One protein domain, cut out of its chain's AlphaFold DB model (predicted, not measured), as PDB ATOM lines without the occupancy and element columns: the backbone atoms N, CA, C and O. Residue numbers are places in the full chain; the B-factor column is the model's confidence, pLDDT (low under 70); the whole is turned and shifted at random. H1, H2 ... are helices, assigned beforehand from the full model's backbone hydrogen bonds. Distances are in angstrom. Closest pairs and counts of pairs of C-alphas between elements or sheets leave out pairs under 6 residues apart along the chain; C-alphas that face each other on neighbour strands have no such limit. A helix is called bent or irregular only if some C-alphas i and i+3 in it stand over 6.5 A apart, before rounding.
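AT A GLANCE: This is residues 2 to 67 of the 257 residues of an uncharacterized protein of Schistosoma rodhaini (UniProt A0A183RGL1). Three helices make a loose rod: H1 and H2 form a staggered hairpin, in which the first part of H1 meets H2 through residues 4 to 8 and 27 to 31 and the rest of H1 runs on past the beginning of H2, while the bent helix H3 folds back along H2, with its second arm, H3b, crossing residues 25 to 32 of H2. The turns between the helices stick out at the two ends of the rod, with residues 14 to 20 at one and residues 41 to 47 at the other. The printed part has 66 residues with three named helices in the order H1, H2, H3 and no named strand, and the class is all helix. The radius of gyration of the C-alphas is 13.7 A, and the C-alphas span 44 by 21 by 14 A.

IN THESE COORDINATES: H1 is residues 2 to 14, 18.3 A long, and begins at C-alpha 2 (138.850, 146.711, 86.683). H2 is residues 25 to 41, 24.5 A long, and begins at C-alpha 25 (141.410, 142.015, 100.551). H3, residues 46 to 65, was assigned as one helix by its hydrogen bonds but is bent: C-alphas 55 and 58 are 7.3 A apart. Its arms are H3a, residues 46 to 55, and H3b, residues 58 to 65, which ends at C-alpha 65 (148.196, 144.860, 104.387).

HOW THE PARTS SIT: H1 and H2 form a helical hairpin at a shallow tilt of 6 degrees, opposite ways. They touch through residues 4 to 8 and 27 to 31, and the closest C-alphas are those of Leu 5 and Ile 28, 6.6 A apart. H2 and H3a form a second helical hairpin, at a shallow tilt of 19 degrees; their closest C-alphas are those of Ile 39 and Val 49, 6.9 A apart. H3b touches residues 25 to 32 of H2 at a steep tilt of 47 degrees, opposite ways, with the C-alphas of Ser 25 and Ala 63 closest at 4.3 A. The arms stand to each other at a steep tilt of 66 degrees. H1 is apart from both H3a and H3b. The helix packing is mostly aligned, but only just, with 2 of 3 touching pairs at a shallow tilt. In H1, H2, H3a and H3b every O i to N i+4 pair is within hydrogen-bond range.

THE WHOLE: The C-alphas farthest apart are those of Val 19 and Thr 45, 44.5 A. The printed part has no cut; the link from H1 to H2 is short and that from H2 to H3 is tight. The mean pLDDT of the printed part is 85.3, and residues 42 to 45 are under 70.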
ATOM      1  N   GLU A   2     139.260 145.426  86.108       87.56
ATOM      2  CA  GLU A   2     138.850 146.711  86.683       87.56
ATOM      3  C   GLU A   2     137.355 146.813  87.029       87.56
ATOM      4  O   GLU A   2     137.014 147.249  88.123       87.56
ATOM      5  N   LYS A   3     136.452 146.351  86.148       90.31
ATOM      6  CA  LYS A   3     135.002 146.342  86.425       90.31
ATOM      7  C   LYS A   3     134.646 145.539  87.686       90.31
ATOM      8  O   LYS A   3     133.819 145.989  88.469       90.31
ATOM      9  N   SER A   4     135.294 144.389  87.893       89.94
ATOM     10  CA  SER A   4     135.065 143.526  89.060       89.94
ATOM     11  C   SER A   4     135.624 144.146  90.345       89.94
ATOM     12  O   SER A   4     134.962 144.141  91.383       89.94
ATOM     13  N   LEU A   5     136.803 144.777  90.265       91.56
ATOM     14  CA  LEU A   5     137.391 145.513  91.390       91.56
ATOM     15  C   LEU A   5     136.531 146.716  91.802       91.56
ATOM     16  O   LEU A   5     136.269 146.910  92.986       91.56
ATOM     17  N   ARG A   6     136.044 147.502  90.832       91.62
ATOM     18  CA  ARG A   6     135.160 148.650  91.098       91.62
ATOM     19  C   ARG A   6     133.835 148.225  91.730       91.62
ATOM     20  O   ARG A   6     133.317 148.953  92.571       91.62
ATOM     21  N   LEU A   7     133.306 147.058  91.358       92.94
ATOM     22  CA  LEU A   7     132.105 146.502  91.981       92.94
ATOM     23  C   LEU A   7     132.338 146.214  93.471       92.94
ATOM     24  O   LEU A   7     131.567 146.685  94.300       92.94
ATOM     25  N   HIS A   8     133.421 145.511  93.813       89.44
ATOM     26  CA  HIS A   8     133.768 145.215  95.208       89.44
ATOM     27  C   HIS A   8     134.049 146.483  96.020       89.44
ATOM     28  O   HIS A   8     133.604 146.593  97.159       89.44
ATOM     29  N   ALA A   9     134.727 147.468  95.424       89.88
ATOM     30  CA  ALA A   9     134.958 148.760  96.063       89.88
ATOM     31  C   ALA A   9     133.643 149.501  96.356       89.88
ATOM     32  O   ALA A   9     133.496 150.083  97.429       89.88
ATOM     33  N   LYS A  10     132.673 149.448  95.434       92.06
ATOM     34  CA  LYS A  10     131.351 150.052  95.628       92.06
ATOM     35  C   LYS A  10     130.558 149.346  96.730       92.06
ATOM     36  O   LYS A  10     130.053 150.016  97.618       92.06
ATOM     37  N   LEU A  11     130.510 148.012  96.711       90.12
ATOM     38  CA  LEU A  11     129.830 147.227  97.749       90.12
ATOM     39  C   LEU A  11     130.418 147.496  99.138       90.12
ATOM     40  O   LEU A  11     129.674 147.656 100.101       90.12
ATOM     41  N   TYR A  12     131.746 147.601  99.232       89.56
ATOM     42  CA  TYR A  12     132.416 147.968 100.474       89.56
ATOM     43  C   TYR A  12     132.062 149.393 100.925       89.56
ATOM     44  O   TYR A  12     131.773 149.601 102.100       89.56
ATOM     45  N   ALA A  13     132.033 150.363 100.005       89.62
ATOM     46  CA  ALA A  13     131.654 151.741 100.318       89.62
ATOM     47  C   ALA A  13     130.211 151.844 100.843       89.62
ATOM     48  O   ALA A  13     129.969 152.544 101.825       89.62
ATOM     49  N   ASP A  14     129.279 151.098 100.245       90.25
ATOM     50  CA  ASP A  14     127.872 151.062 100.664       90.25
ATOM     51  C   ASP A  14     127.691 150.414 102.054       90.25
ATOM     52  O   ASP A  14     126.717 150.686 102.753       90.25
ATOM     53  N   GLN A  15     128.639 149.572 102.478       89.12
ATOM     54  CA  GLN A  15     128.612 148.848 103.754       89.12
ATOM     55  C   GLN A  15     129.595 149.403 104.796       89.12
ATOM     56  O   GLN A  15     129.744 148.805 105.861       89.12
ATOM     57  N   ALA A  16     130.248 150.540 104.538       79.44
ATOM     58  CA  ALA A  16     131.389 151.016 105.325       79.44
ATOM     59  C   ALA A  16     131.095 151.254 106.822       79.44
ATOM     60  O   ALA A  16     132.006 151.177 107.642       79.44
ATOM     61  N   THR A  17     129.840 151.526 107.198       84.06
ATOM     62  CA  THR A  17     129.423 151.730 108.600       84.06
ATOM     63  C   THR A  17     128.989 150.444 109.308       84.06
ATOM     64  O   THR A  17     128.645 150.482 110.488       84.06
ATOM     65  N   SER A  18     128.948 149.310 108.607       86.38
ATOM     66  CA  SER A  18     128.561 148.027 109.190       86.38
ATOM     67  C   SER A  18     129.693 147.453 110.037       86.38
ATOM     68  O   SER A  18     130.836 147.376 109.598       86.38
ATOM     69  N   VAL A  19     129.354 146.957 111.229       72.69
ATOM     70  CA  VAL A  19     130.304 146.323 112.163       72.69
ATOM     71  C   VAL A  19     130.994 145.097 111.546       72.69
ATOM     72  O   VAL A  19     132.110 144.757 111.928       72.69
ATOM     73  N   LEU A  20     130.350 144.440 110.576       77.75
ATOM     74  CA  LEU A  20     130.863 143.236 109.912       77.75
ATOM     75  C   LEU A  20     131.557 143.524 108.571       77.75
ATOM     76  O   LEU A  20     132.056 142.595 107.933       77.75
ATOM     77  N   ALA A  21     131.583 144.781 108.116       80.31
ATOM     78  CA  ALA A  21     132.209 145.127 106.847       80.31
ATOM     79  C   ALA A  21     133.734 145.136 106.978       80.31
ATOM     80  O   ALA A  21     134.328 145.996 107.626       80.31
ATOM     81  N   ASN A  22     134.379 144.186 106.303       83.94
ATOM     82  CA  ASN A  22     135.828 144.125 106.187       83.94
ATOM     83  C   ASN A  22     136.273 144.595 104.805       83.94
ATOM     84  O   ASN A  22     135.566 144.421 103.812       83.94
ATOM     85  N   PHE A  23     137.469 145.180 104.748       89.00
ATOM     86  CA  PHE A  23     138.101 145.511 103.478       89.00
ATOM     87  C   PHE A  23     138.185 144.243 102.605       89.00
ATOM     88  O   PHE A  23     138.617 143.206 103.113       89.00
ATOM     89  N   PRO A  24     137.798 144.290 101.315       90.25
ATOM     90  CA  PRO A  24     137.702 143.111 100.452       90.25
ATOM     91  C   PRO A  24     139.082 142.643  99.948       90.25
ATOM     92  O   PRO A  24     139.297 142.473  98.749       90.25
ATOM     93  N   SER A  25     140.039 142.441 100.855       91.56
ATOM     94  CA  SER A  25     141.410 142.015 100.551       91.56
ATOM     95  C   SER A  25     141.447 140.692  99.795       91.56
ATOM     96  O   SER A  25     142.123 140.591  98.779       91.56
ATOM     97  N   GLU A  26     140.699 139.692 100.262       90.69
ATOM     98  CA  GLU A  26     140.702 138.356  99.661       90.69
ATOM     99  C   GLU A  26     140.129 138.375  98.240       90.69
ATOM    100  O   GLU A  26     140.746 137.841  97.323       90.69
ATOM    101  N   ALA A  27     139.017 139.083  98.030       90.75
ATOM    102  CA  ALA A  27     138.419 139.242  96.708       90.75
ATOM    103  C   ALA A  27     139.365 139.962  95.729       90.75
ATOM    104  O   ALA A  27     139.487 139.555  94.574       90.75
ATOM    105  N   ILE A  28     140.076 141.005  96.177       92.06
ATOM    106  CA  ILE A  28     141.067 141.712  95.348       92.06
ATOM    107  C   ILE A  28     142.222 140.779  94.960       92.06
ATOM    108  O   ILE A  28     142.625 140.775  93.794       92.06
ATOM    109  N   MET A  29     142.733 139.979  95.903       91.44
ATOM    110  CA  MET A  29     143.799 139.006  95.640       91.44
ATOM    111  C   MET A  29     143.339 137.928  94.651       91.44
ATOM    112  O   MET A  29     143.995 137.726  93.634       91.44
ATOM    113  N   GLN A  30     142.167 137.326  94.877       92.56
ATOM    114  CA  GLN A  30     141.598 136.293  94.005       92.56
ATOM    115  C   GLN A  30     141.381 136.800  92.573       92.56
ATOM    116  O   GLN A  30     141.849 136.174  91.625       92.56
ATOM    117  N   ILE A  31     140.754 137.974  92.404       92.19
ATOM    118  CA  ILE A  31     140.552 138.582  91.080       92.19
ATOM    119  C   ILE A  31     141.903 138.817  90.393       92.19
ATOM    120  O   ILE A  31     142.045 138.566  89.197       92.19
ATOM    121  N   THR A  32     142.904 139.307  91.124       90.06
ATOM    122  CA  THR A  32     144.228 139.592  90.552       90.06
ATOM    123  C   THR A  32     144.949 138.313  90.125       90.06
ATOM    124  O   THR A  32     145.481 138.262  89.014       90.06
ATOM    125  N   ASP A  33     144.892 137.262  90.943       89.94
ATOM    126  CA  ASP A  33     145.494 135.957  90.656       89.94
ATOM    127  C   ASP A  33     144.806 135.239  89.485       89.94
ATOM    128  O   ASP A  33     145.472 134.619  88.653       89.94
ATOM    129  N   GLU A  34     143.480 135.328  89.380       90.12
ATOM    130  CA  GLU A  34     142.724 134.784  88.248       90.12
ATOM    131  C   GLU A  34     143.112 135.457  86.930       90.12
ATOM    132  O   GLU A  34     143.354 134.772  85.932       90.12
ATOM    133  N   TYR A  35     143.228 136.788  86.926       86.50
ATOM    134  CA  TYR A  35     143.683 137.526  85.747       86.50
ATOM    135  C   TYR A  35     145.136 137.201  85.390       86.50
ATOM    136  O   TYR A  35     145.448 137.038  84.210       86.50
ATOM    137  N   LEU A  36     146.009 137.025  86.383       86.69
ATOM    138  CA  LEU A  36     147.393 136.611  86.161       86.69
ATOM    139  C   LEU A  36     147.476 135.207  85.534       86.69
ATOM    140  O   LEU A  36     148.236 134.997  84.590       86.69
ATOM    141  N   LYS A  37     146.645 134.257  85.984       86.19
ATOM    142  CA  LYS A  37     146.545 132.911  85.385       86.19
ATOM    143  C   LYS A  37     146.037 132.946  83.941       86.19
ATOM    144  O   LYS A  37     146.538 132.196  83.106       86.19
ATOM    145  N   GLN A  38     145.073 133.812  83.630       84.69
ATOM    146  CA  GLN A  38     144.565 133.980  82.262       84.69
ATOM    147  C   GLN A  38     145.639 134.524  81.311       84.69
ATOM    148  O   GLN A  38     145.750 134.044  80.185       84.69
ATOM    149  N   ILE A  39     146.450 135.480  81.774       79.50
ATOM    150  CA  ILE A  39     147.573 136.036  81.005       79.50
ATOM    151  C   ILE A  39     148.648 134.961  80.772       79.50
ATOM    152  O   ILE A  39     149.102 134.790  79.642       79.50
ATOM    153  N   ASN A  40     148.991 134.181  81.802       77.94
ATOM    154  CA  ASN A  40     150.003 133.123  81.708       77.94
ATOM    155  C   ASN A  40     149.607 131.972  80.766       77.94
ATOM    156  O   ASN A  40     150.458 131.429  80.066       77.94
ATOM    157  N   ASN A  41     148.325 131.601  80.717       73.31
ATOM    158  CA  ASN A  41     147.847 130.497  79.875       73.31
ATOM    159  C   ASN A  41     147.652 130.893  78.394       73.31
ATOM    160  O   ASN A  41     147.436 130.021  77.554       73.31
ATOM    161  N   GLY A  42     147.695 132.192  78.071       64.31
ATOM    162  CA  GLY A  42     147.202 132.761  76.808       64.31
ATOM    163  C   GLY A  42     148.246 133.197  75.771       64.31
ATOM    164  O   GLY A  42     147.888 133.964  74.888       64.31
ATOM    165  N   GLN A  43     149.504 132.739  75.836       54.41
ATOM    166  CA  GLN A  43     150.590 133.126  74.901       54.41
ATOM    167  C   GLN A  43     150.990 134.616  74.939       54.41
ATOM    168  O   GLN A  43     151.217 135.252  73.909       54.41
ATOM    169  N   LEU A  44     151.127 135.180  76.134       55.88
ATOM    170  CA  LEU A  44     151.654 136.526  76.351       55.88
ATOM    171  C   LEU A  44     153.117 136.425  76.828       55.88
ATOM    172  O   LEU A  44     153.443 135.583  77.658       55.88
ATOM    173  N   THR A  45     154.023 137.218  76.243       63.53
ATOM    174  CA  THR A  45     155.467 137.177  76.556       63.53
ATOM    175  C   THR A  45     155.715 137.455  78.041       63.53
ATOM    176  O   THR A  45     154.984 138.251  78.633       63.53
ATOM    177  N   ASP A  46     156.783 136.895  78.627       70.19
ATOM    178  CA  ASP A  46     157.183 137.141  80.031       70.19
ATOM    179  C   ASP A  46     157.182 138.640  80.400       70.19
ATOM    180  O   ASP A  46     156.862 139.031  81.521       70.19
ATOM    181  N   CYS A  47     157.464 139.504  79.420       77.56
ATOM    182  CA  CYS A  47     157.445 140.959  79.549       77.56
ATOM    183  C   CYS A  47     156.070 141.523  79.965       77.56
ATOM    184  O   CYS A  47     155.988 142.403  80.820       77.56
ATOM    185  N   SER A  48     154.980 140.993  79.411       77.88
ATOM    186  CA  SER A  48     153.613 141.449  79.712       77.88
ATOM    187  C   SER A  48     153.123 141.006  81.096       77.88
ATOM    188  O   SER A  48     152.390 141.740  81.762       77.88
ATOM    189  N   VAL A  49     153.588 139.846  81.575       80.81
ATOM    190  CA  VAL A  49     153.338 139.361  82.941       80.81
ATOM    191  C   VAL A  49     154.027 140.279  83.951       80.81
ATOM    192  O   VAL A  49     153.398 140.715  84.918       80.81
ATOM    193  N   LEU A  50     155.289 140.638  83.695       81.81
ATOM    194  CA  LEU A  50     156.054 141.562  84.537       81.81
ATOM    195  C   LEU A  50     155.443 142.969  84.557       81.81
ATOM    196  O   LEU A  50     155.373 143.602  85.612       81.81
ATOM    197  N   GLU A  51     154.970 143.462  83.413       85.56
ATOM    198  CA  GLU A  51     154.305 144.763  83.332       85.56
ATOM    199  C   GLU A  51     153.000 144.778  84.141       85.56
ATOM    200  O   GLU A  51     152.774 145.693  84.942       85.56
ATOM    201  N   PHE A  52     152.182 143.727  84.015       85.44
ATOM    202  CA  PHE A  52     150.958 143.567  84.798       85.44
ATOM    203  C   PHE A  52     151.239 143.490  86.303       85.44
ATOM    204  O   PHE A  52     150.587 144.190  87.086       85.44
ATOM    205  N   GLN A  53     152.235 142.702  86.719       85.31
ATOM    206  CA  GLN A  53     152.664 142.626  88.119       85.31
ATOM    207  C   GLN A  53     153.101 143.997  88.642       85.31
ATOM    208  O   GLN A  53     152.704 144.391  89.736       85.31
ATOM    209  N   ARG A  54     153.845 144.775  87.849       88.00
ATOM    210  CA  ARG A  54     154.306 146.113  88.246       88.00
ATOM    211  C   ARG A  54     153.151 147.105  88.413       88.00
ATOM    212  O   ARG A  54     153.165 147.906  89.346       88.00
ATOM    213  N   ILE A  55     152.156 147.058  87.525       88.94
ATOM    214  CA  ILE A  55     150.967 147.925  87.592       88.94
ATOM    215  C   ILE A  55     150.084 147.546  88.792       88.94
ATOM    216  O   ILE A  55     149.576 148.425  89.488       88.94
ATOM    217  N   THR A  56     149.923 146.250  89.065       88.31
ATOM    218  CA  THR A  56     149.036 145.749  90.130       88.31
ATOM    219  C   THR A  56     149.698 145.673  91.508       88.31
ATOM    220  O   THR A  56     148.986 145.604  92.510       88.31
ATOM    221  N   GLN A  57     151.028 145.785  91.598       89.75
ATOM    222  CA  GLN A  57     151.801 145.648  92.839       89.75
ATOM    223  C   GLN A  57     151.255 146.491  93.996       89.75
ATOM    224  O   GLN A  57     151.056 145.986  95.093       89.75
ATOM    225  N   ARG A  58     150.956 147.774  93.761       90.81
ATOM    226  CA  ARG A  58     150.463 148.672  94.822       90.81
ATOM    227  C   ARG A  58     149.100 148.254  95.369       90.81
ATOM    228  O   ARG A  58     148.823 148.476  96.549       90.81
ATOM    229  N   LEU A  59     148.260 147.673  94.515       90.69
ATOM    230  CA  LEU A  59     146.947 147.169  94.896       90.69
ATOM    231  C   LEU A  59     147.075 145.859  95.684       90.69
ATOM    232  O   LEU A  59     146.427 145.716  96.718       90.69
ATOM    233  N   ILE A  60     147.950 144.955  95.242       91.31
ATOM    234  CA  ILE A  60     148.273 143.704  95.945       91.31
ATOM    235  C   ILE A  60     148.868 144.015  97.327       91.31
ATOM    236  O   ILE A  60     148.389 143.501  98.334       91.31
ATOM    237  N   ASP A  61     149.828 144.939  97.408       90.88
ATOM    238  CA  ASP A  61     150.425 145.392  98.672       90.88
ATOM    239  C   ASP A  61     149.378 145.983  99.627       90.88
ATOM    240  O   ASP A  61     149.508 145.900 100.852       90.88
ATOM    241  N   LEU A  62     148.350 146.653  99.097       91.44
ATOM    242  CA  LEU A  62     147.238 147.151  99.903       91.44
ATOM    243  C   LEU A  62     146.367 145.995 100.406       91.44
ATOM    244  O   LEU A  62     146.083 145.936 101.600       91.44
ATOM    245  N   ALA A  63     145.990 145.062  99.534       91.38
ATOM    246  CA  ALA A  63     145.192 143.901  99.912       91.38
ATOM    247  C   ALA A  63     145.894 143.030 100.963       91.38
ATOM    248  O   ALA A  63     145.282 142.677 101.972       91.38
ATOM    249  N   GLU A  64     147.195 142.787 100.811       89.19
ATOM    250  CA  GLU A  64     147.991 142.018 101.772       89.19
ATOM    251  C   GLU A  64     148.090 142.726 103.136       89.19
ATOM    252  O   GLU A  64     148.051 142.090 104.192       89.19
ATOM    253  N   ARG A  65     148.163 144.065 103.145       87.19
ATOM    254  CA  ARG A  65     148.196 144.860 104.387       87.19
ATOM    255  C   ARG A  65     146.914 144.753 105.207       87.19
ATOM    256  O   ARG A  65     147.010 144.815 106.432       87.19
ATOM    257  N   TYR A  66     145.765 144.595 104.555       89.75
ATOM    258  CA  TYR A  66     144.446 144.513 105.192       89.75
ATOM    259  C   TYR A  66     143.864 143.093 105.213       89.75
ATOM    260  O   TYR A  66     142.714 142.913 105.600       89.75
ATOM    261  N   LYS A  67     144.661 142.073 104.864       87.00
ATOM    262  CA  LYS A  67     144.242 140.663 104.811       87.00
ATOM    263  C   LYS A  67     143.578 140.161 106.096       87.00
ATOM    264  O   LYS A  67     142.633 139.386 106.040       87.00
TER     265      LYS A  67